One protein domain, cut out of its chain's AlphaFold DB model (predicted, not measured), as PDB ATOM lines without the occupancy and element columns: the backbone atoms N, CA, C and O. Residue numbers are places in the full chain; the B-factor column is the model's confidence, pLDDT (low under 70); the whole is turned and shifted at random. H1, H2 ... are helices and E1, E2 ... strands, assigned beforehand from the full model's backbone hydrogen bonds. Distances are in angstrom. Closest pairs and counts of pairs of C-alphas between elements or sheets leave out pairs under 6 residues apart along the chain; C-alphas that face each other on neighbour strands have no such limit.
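AT A GLANCE: This is residues 42 to 50, 96 to 113 and 123 to 148 of the 232 residues of the protein "tRNA-uridine aminocarboxypropyltransferase" of Pseudoteredinibacter isoporae (UniProt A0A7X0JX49). A small sheet of three parallel strands has a helix at each of two places: H2 grazes the sheet past the end of E3, and H1 lies beyond the E2 edge. After E2 and again after E3 the chain turns tightly and folds back as a helix. The printed part has 53 residues in three pieces, with E1, E2, H1, E3 and H2 along the chain and a sheet order of E1, E3, E2. The class is mixed, helices and strands; the whole is compact, with a radius of gyration of the C-alphas of 11.3 A and spans of 29 by 28 by 20 A.

HOW THE PARTS SIT: Inner strand E3, residues 128 to 132, is parallel to edge strand E1, residues 43 to 47, at 23 degrees, with N 44 and O 128 2.8 A apart. Its other neighbour, edge strand E2, residues 96 to 99, is parallel at 39 degrees, with N 129 and O 96 2.8 A apart. H2, residues 135 to 143, is on the sheet but only grazes it with residues 137 to 142; the closest C-alphas of E3 and H2, Leu 131 and Val 138, are 6.2 A apart. H1, residues 101 to 111, is only just not on the sheet, with 4 pairs of C-alphas within 10 A, and is apart from E1. H1 and H2 only just touch, with 3 pairs of C-alphas within 8 A, the closest being Phe 107 and Lys 139 at 7.8 A; they run the same way at a steep tilt of 41 degrees. Every O i to N i+4 pair is within hydrogen-bond range in H2, but 4 of 7 in H1.

IN THESE COORDINATES: E1 begins at C-alpha 43, (-39.697, -16.128, 3.069), and is 12.5 A long; E3 is 12.9 A and E2 9.3 A. H1 is 16.1 A long; H2, 12.1 A, ends at C-alpha 143, (-42.656, -30.384, -12.712).

THE WHOLE: The farthest C-alphas, Glu 50 and Glu 124, are 32.6 A apart. Residues 51 to 95 and 114 to 122 are not printed, leaving C-alpha gaps of 23.9 A and 21.5 A. Residues 100 to 113 have pLDDT under 70.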
ATOM      1  N   PRO A  42     -42.226 -12.401   4.637       92.06
ATOM      2  CA  PRO A  42     -42.205 -13.842   4.847       92.06
ATOM      3  C   PRO A  42     -41.496 -14.566   3.700       92.06
ATOM      4  O   PRO A  42     -41.967 -14.541   2.557       92.06
ATOM      5  N   LEU A  43     -40.400 -15.259   4.011       92.44
ATOM      6  CA  LEU A  43     -39.697 -16.128   3.069       92.44
ATOM      7  C   LEU A  43     -39.961 -17.599   3.381       92.44
ATOM      8  O   LEU A  43     -39.683 -18.082   4.472       92.44
ATOM      9  N   ASN A  44     -40.362 -18.344   2.362       91.06
ATOM     10  CA  ASN A  44     -40.459 -19.790   2.420       91.06
ATOM     11  C   ASN A  44     -39.437 -20.418   1.484       91.06
ATOM     12  O   ASN A  44     -39.345 -20.055   0.313       91.06
ATOM     13  N   ILE A  45     -38.676 -21.383   1.984       91.06
ATOM     14  CA  ILE A  45     -37.653 -22.086   1.217       91.06
ATOM     15  C   ILE A  45     -38.095 -23.530   1.039       91.06
ATOM     16  O   ILE A  45     -38.227 -24.281   2.003       91.06
ATOM     17  N   LEU A  46     -38.272 -23.947  -0.208       90.00
ATOM     18  CA  LEU A  46     -38.460 -25.343  -0.559       90.00
ATOM     19  C   LEU A  46     -37.125 -25.892  -1.056       90.00
ATOM     20  O   LEU A  46     -36.665 -25.521  -2.134       90.00
ATOM     21  N   VAL A  47     -36.494 -26.764  -0.273       89.50
ATOM     22  CA  VAL A  47     -35.125 -27.240  -0.527       89.50
ATOM     23  C   VAL A  47     -35.103 -28.686  -1.009       89.50
ATOM     24  O   VAL A  47     -35.742 -29.564  -0.428       89.50
ATOM     25  N   HIS A  48     -34.344 -28.975  -2.065       89.94
ATOM     26  CA  HIS A  48     -34.080 -30.354  -2.470       89.94
ATOM     27  C   HIS A  48     -33.167 -31.039  -1.439       89.94
ATOM     28  O   HIS A  48     -32.140 -30.490  -1.047       89.94
ATOM     29  N   SER A  49     -33.480 -32.273  -1.034       88.81
ATOM     30  CA  SER A  49     -32.746 -32.995   0.026       88.81
ATOM     31  C   SER A  49     -31.226 -33.067  -0.192       88.81
ATOM     32  O   SER A  49     -30.451 -32.934   0.750       88.81
ATOM     33  N   GLU A  50     -30.789 -33.242  -1.440       86.31
ATOM     34  CA  GLU A  50     -29.365 -33.275  -1.804       86.31
ATOM     35  C   GLU A  50     -28.636 -31.931  -1.635       86.31
ATOM     36  O   GLU A  50     -27.420 -31.927  -1.454       86.31
ATOM     37  N   VAL A  96     -45.538 -15.685  -3.902       90.88
ATOM     38  CA  VAL A  96     -44.789 -15.304  -5.099       90.88
ATOM     39  C   VAL A  96     -43.570 -16.194  -5.242       90.88
ATOM     40  O   VAL A  96     -42.728 -16.269  -4.349       90.88
ATOM     41  N   LEU A  97     -43.462 -16.860  -6.382       89.31
ATOM     42  CA  LEU A  97     -42.322 -17.693  -6.714       89.31
ATOM     43  C   LEU A  97     -41.167 -16.823  -7.224       89.31
ATOM     44  O   LEU A  97     -41.303 -16.113  -8.222       89.31
ATOM     45  N   LEU A  98     -40.026 -16.881  -6.538       88.50
ATOM     46  CA  LEU A  98     -38.820 -16.146  -6.918       88.50
ATOM     47  C   LEU A  98     -38.081 -16.887  -8.038       88.50
ATOM     48  O   LEU A  98     -37.555 -17.984  -7.826       88.50
ATOM     49  N   PHE A  99     -37.998 -16.276  -9.221       74.38
ATOM     50  CA  PHE A  99     -37.288 -16.830 -10.372       74.38
ATOM     51  C   PHE A  99     -36.275 -15.826 -10.945       74.38
ATOM     52  O   PHE A  99     -36.650 -14.731 -11.337       74.38
ATOM     53  N   PRO A 100     -34.992 -16.182 -11.101       60.34
ATOM     54  CA  PRO A 100     -34.123 -15.511 -12.065       60.34
ATOM     55  C   PRO A 100     -34.713 -15.616 -13.487       60.34
ATOM     56  O   PRO A 100     -35.312 -16.640 -13.817       60.34
ATOM     57  N   ALA A 101     -34.465 -14.633 -14.357       56.34
ATOM     58  CA  ALA A 101     -34.937 -14.567 -15.756       56.34
ATOM     59  C   ALA A 101     -34.854 -15.902 -16.532       56.34
ATOM     60  O   ALA A 101     -35.808 -16.366 -17.157       56.34
ATOM     61  N   ARG A 102     -33.706 -16.586 -16.423       57.88
ATOM     62  CA  ARG A 102     -33.438 -17.892 -17.061       57.88
ATOM     63  C   ARG A 102     -34.368 -19.013 -16.590       57.88
ATOM     64  O   ARG A 102     -34.583 -19.991 -17.302       57.88
ATOM     65  N   ILE A 103     -34.879 -18.883 -15.369       59.62
ATOM     66  CA  ILE A 103     -35.778 -19.843 -14.755       59.62
ATOM     67  C   ILE A 103     -37.216 -19.633 -15.255       59.62
ATOM     68  O   ILE A 103     -37.885 -20.612 -15.586       59.62
ATOM     69  N   ALA A 104     -37.649 -18.378 -15.404       60.22
ATOM     70  CA  ALA A 104     -38.967 -18.038 -15.940       60.22
ATOM     71  C   ALA A 104     -39.177 -18.616 -17.353       60.22
ATOM     72  O   ALA A 104     -40.167 -19.307 -17.600       60.22
ATOM     73  N   ASN A 105     -38.199 -18.442 -18.248       61.41
ATOM     74  CA  ASN A 105     -38.289 -18.919 -19.635       61.41
ATOM     75  C   ASN A 105     -38.353 -20.450 -19.742       61.41
ATOM     76  O   ASN A 105     -39.088 -21.001 -20.560       61.41
ATOM     77  N   ALA A 106     -37.601 -21.158 -18.902       62.50
ATOM     78  CA  ALA A 106     -37.558 -22.613 -18.957       62.50
ATOM     79  C   ALA A 106     -38.815 -23.290 -18.396       62.50
ATOM     80  O   ALA A 106     -39.111 -24.416 -18.791       62.50
ATOM     81  N   PHE A 107     -39.546 -22.628 -17.493       64.50
ATOM     82  CA  PHE A 107     -40.774 -23.171 -16.907       64.50
ATOM     83  C   PHE A 107     -42.047 -22.802 -17.660       64.50
ATOM     84  O   PHE A 107     -42.993 -23.595 -17.673       64.50
ATOM     85  N   GLN A 108     -42.062 -21.664 -18.355       63.44
ATOM     86  CA  GLN A 108     -43.165 -21.305 -19.251       63.44
ATOM     87  C   GLN A 108     -43.339 -22.339 -20.377       63.44
ATOM     88  O   GLN A 108     -44.459 -22.763 -20.657       63.44
ATOM     89  N   GLY A 109     -42.236 -22.823 -20.964       59.75
ATOM     90  CA  GLY A 109     -42.277 -23.849 -22.013       59.75
ATOM     91  C   GLY A 109     -42.711 -25.244 -21.536       59.75
ATOM     92  O   GLY A 109     -43.274 -26.003 -22.317       59.75
ATOM     93  N   GLU A 110     -42.482 -25.592 -20.263       61.56
ATOM     94  CA  GLU A 110     -42.811 -26.919 -19.709       61.56
ATOM     95  C   GLU A 110     -44.250 -27.013 -19.170       61.56
ATOM     96  O   GLU A 110     -44.835 -28.096 -19.158       61.56
ATOM     97  N   SER A 111     -44.829 -25.899 -18.713       61.44
ATOM     98  CA  SER A 111     -46.206 -25.850 -18.200       61.44
ATOM     99  C   SER A 111     -47.249 -25.520 -19.274       61.44
ATOM    100  O   SER A 111     -48.436 -25.773 -19.061       61.44
ATOM    101  N   GLY A 112     -46.830 -24.938 -20.408       59.59
ATOM    102  CA  GLY A 112     -47.732 -24.438 -21.453       59.59
ATOM    103  C   GLY A 112     -48.641 -23.293 -20.989       59.59
ATOM    104  O   GLY A 112     -49.579 -22.930 -21.696       59.59
ATOM    105  N   ARG A 113     -48.399 -22.738 -19.793       63.69
ATOM    106  CA  ARG A 113     -49.190 -21.676 -19.165       63.69
ATOM    107  C   ARG A 113     -48.269 -20.534 -18.757       63.69
ATOM    108  O   ARG A 113     -47.226 -20.750 -18.145       63.69
ATOM    109  N   LEU A 123     -45.683  -6.334  -4.730       90.25
ATOM    110  CA  LEU A 123     -45.015  -7.210  -3.764       90.25
ATOM    111  C   LEU A 123     -45.504  -7.046  -2.322       90.25
ATOM    112  O   LEU A 123     -45.329  -7.960  -1.513       90.25
ATOM    113  N   GLU A 124     -46.118  -5.912  -1.994       87.12
ATOM    114  CA  GLU A 124     -46.550  -5.607  -0.631       87.12
ATOM    115  C   GLU A 124     -47.559  -6.640  -0.096       87.12
ATOM    116  O   GLU A 124     -48.471  -7.088  -0.796       87.12
ATOM    117  N   GLY A 125     -47.380  -7.050   1.164       84.44
ATOM    118  CA  GLY A 125     -48.270  -7.998   1.844       84.44
ATOM    119  C   GLY A 125     -48.205  -9.438   1.325       84.44
ATOM    120  O   GLY A 125     -49.031 -10.267   1.716       84.44
ATOM    121  N   ARG A 126     -47.247  -9.765   0.448       89.44
ATOM    122  CA  ARG A 126     -47.090 -11.113  -0.106       89.44
ATOM    123  C   ARG A 126     -46.077 -11.953   0.658       89.44
ATOM    124  O   ARG A 126     -45.148 -11.456   1.285       89.44
ATOM    125  N   GLN A 127     -46.258 -13.265   0.553       90.00
ATOM    126  CA  GLN A 127     -45.270 -14.258   0.961       90.00
ATOM    127  C   GLN A 127     -44.432 -14.667  -0.246       90.00
ATOM    128  O   GLN A 127     -44.944 -14.709  -1.366       90.00
ATOM    129  N   PHE A 128     -43.179 -15.041  -0.021       92.12
ATOM    130  CA  PHE A 128     -42.263 -15.441  -1.083       92.12
ATOM    131  C   PHE A 128     -41.882 -16.906  -0.957       92.12
ATOM    132  O   PHE A 128     -41.791 -17.446   0.146       92.12
ATOM    133  N   LEU A 129     -41.672 -17.557  -2.096       91.12
ATOM    134  CA  LEU A 129     -41.239 -18.941  -2.189       91.12
ATOM    135  C   LEU A 129     -39.967 -19.027  -3.030       91.12
ATOM    136  O   LEU A 129     -39.947 -18.635  -4.196       91.12
ATOM    137  N   LEU A 130     -38.917 -19.586  -2.439       91.25
ATOM    138  CA  LEU A 130     -37.641 -19.861  -3.082       91.25
ATOM    139  C   LEU A 130     -37.458 -21.373  -3.246       91.25
ATOM    140  O   LEU A 130     -37.597 -22.127  -2.284       91.25
ATOM    141  N   LEU A 131     -37.108 -21.817  -4.455       89.31
ATOM    142  CA  LEU A 131     -36.731 -23.208  -4.718       89.31
ATOM    143  C   LEU A 131     -35.208 -23.347  -4.651       89.31
ATOM    144  O   LEU A 131     -34.501 -22.771  -5.475       89.31
ATOM    145  N   ASP A 132     -34.707 -24.140  -3.708       89.19
ATOM    146  CA  ASP A 132     -33.273 -24.376  -3.534       89.19
ATOM    147  C   ASP A 132     -32.870 -25.745  -4.095       89.19
ATOM    148  O   ASP A 132     -33.344 -26.800  -3.661       89.19
ATOM    149  N   GLY A 133     -32.020 -25.718  -5.121       87.12
ATOM    150  CA  GLY A 133     -31.674 -26.885  -5.924       87.12
ATOM    151  C   GLY A 133     -30.642 -26.569  -7.001       87.12
ATOM    152  O   GLY A 133     -30.500 -25.434  -7.461       87.12
ATOM    153  N   SER A 134     -29.959 -27.599  -7.491       84.06
ATOM    154  CA  SER A 134     -29.393 -27.559  -8.838       84.06
ATOM    155  C   SER A 134     -30.502 -27.320  -9.864       84.06
ATOM    156  O   SER A 134     -31.675 -27.593  -9.617       84.06
ATOM    157  N   TRP A 135     -30.145 -26.868 -11.062       81.50
ATOM    158  CA  TRP A 135     -31.149 -26.567 -12.078       81.50
ATOM    159  C   TRP A 135     -32.042 -27.765 -12.437       81.50
ATOM    160  O   TRP A 135     -33.262 -27.650 -12.521       81.50
ATOM    161  N   GLN A 136     -31.442 -28.949 -12.551       84.12
ATOM    162  CA  GLN A 136     -32.173 -30.197 -12.771       84.12
ATOM    163  C   GLN A 136     -33.092 -30.548 -11.589       84.12
ATOM    164  O   GLN A 136     -34.185 -31.078 -11.793       84.12
ATOM    165  N   GLN A 137     -32.669 -30.247 -10.359       88.81
ATOM    166  CA  GLN A 137     -33.464 -30.479  -9.153       88.81
ATOM    167  C   GLN A 137     -34.646 -29.515  -9.074       88.81
ATOM    168  O   GLN A 137     -35.770 -29.979  -8.916       88.81
ATOM    169  N   VAL A 138     -34.425 -28.212  -9.274       87.19
ATOM    170  CA  VAL A 138     -35.493 -27.199  -9.302       87.19
ATOM    171  C   VAL A 138     -36.512 -27.534 -10.390       87.19
ATOM    172  O   VAL A 138     -37.713 -27.525 -10.123       87.19
ATOM    173  N   LYS A 139     -36.058 -27.948 -11.584       85.12
ATOM    174  CA  LYS A 139     -36.957 -28.418 -12.647       85.12
ATOM    175  C   LYS A 139     -37.806 -29.606 -12.234       85.12
ATOM    176  O   LYS A 139     -39.013 -29.633 -12.464       85.12
ATOM    177  N   LYS A 140     -37.184 -30.593 -11.591       87.12
ATOM    178  CA  LYS A 140     -37.896 -31.757 -11.066       87.12
ATOM    179  C   LYS A 140     -38.923 -31.346 -10.010       87.12
ATOM    180  O   LYS A 140     -40.045 -31.831 -10.084       87.12
ATOM    181  N   MET A 141     -38.557 -30.474  -9.072       88.31
ATOM    182  CA  MET A 141     -39.446 -29.976  -8.018       88.31
ATOM    183  C   MET A 141     -40.664 -29.280  -8.619       88.31
ATOM    184  O   MET A 141     -41.789 -29.651  -8.298       88.31
ATOM    185  N   TYR A 142     -40.442 -28.352  -9.551       86.50
ATOM    186  CA  TYR A 142     -41.501 -27.632 -10.254       86.50
ATOM    187  C   TYR A 142     -42.428 -28.579 -11.028       86.50
ATOM    188  O   TYR A 142     -43.632 -28.612 -10.790       86.50
ATOM    189  N   ARG A 143     -41.872 -29.442 -11.891       86.06
ATOM    190  CA  ARG A 143     -42.656 -30.384 -12.712       86.06
ATOM    191  C   ARG A 143     -43.534 -31.321 -11.880       86.06
ATOM    192  O   ARG A 143     -44.561 -31.790 -12.361       86.06
ATOM    193  N   GLN A 144     -43.082 -31.665 -10.680       87.25
ATOM    194  CA  GLN A 144     -43.725 -32.643  -9.806       87.25
ATOM    195  C   GLN A 144     -44.617 -32.014  -8.729       87.25
ATOM    196  O   GLN A 144     -45.187 -32.764  -7.945       87.25
ATOM    197  N   SER A 145     -44.742 -30.684  -8.686       85.88
ATOM    198  CA  SER A 145     -45.567 -29.980  -7.698       85.88
ATOM    199  C   SER A 145     -46.596 -29.120  -8.424       85.88
ATOM    200  O   SER A 145     -46.265 -28.059  -8.953       85.88
ATOM    201  N   GLU A 146     -47.840 -29.593  -8.491       83.00
ATOM    202  CA  GLU A 146     -48.899 -28.930  -9.263       83.00
ATOM    203  C   GLU A 146     -49.204 -27.527  -8.725       83.00
ATOM    204  O   GLU A 146     -49.438 -26.598  -9.491       83.00
ATOM    205  N   GLU A 147     -49.107 -27.339  -7.410       82.69
ATOM    206  CA  GLU A 147     -49.374 -26.069  -6.740       82.69
ATOM    207  C   GLU A 147     -48.443 -24.947  -7.217       82.69
ATOM    208  O   GLU A 147     -48.867 -23.797  -7.316       82.69
ATOM    209  N   LEU A 148     -47.195 -25.279  -7.571       85.44
ATOM    210  CA  LEU A 148     -46.213 -24.301  -8.047       85.44
ATOM    211  C   LEU A 148     -46.601 -23.695  -9.395       85.44
ATOM    212  O   LEU A 148     -46.223 -22.561  -9.668       85.44
TER     213      LEU A 148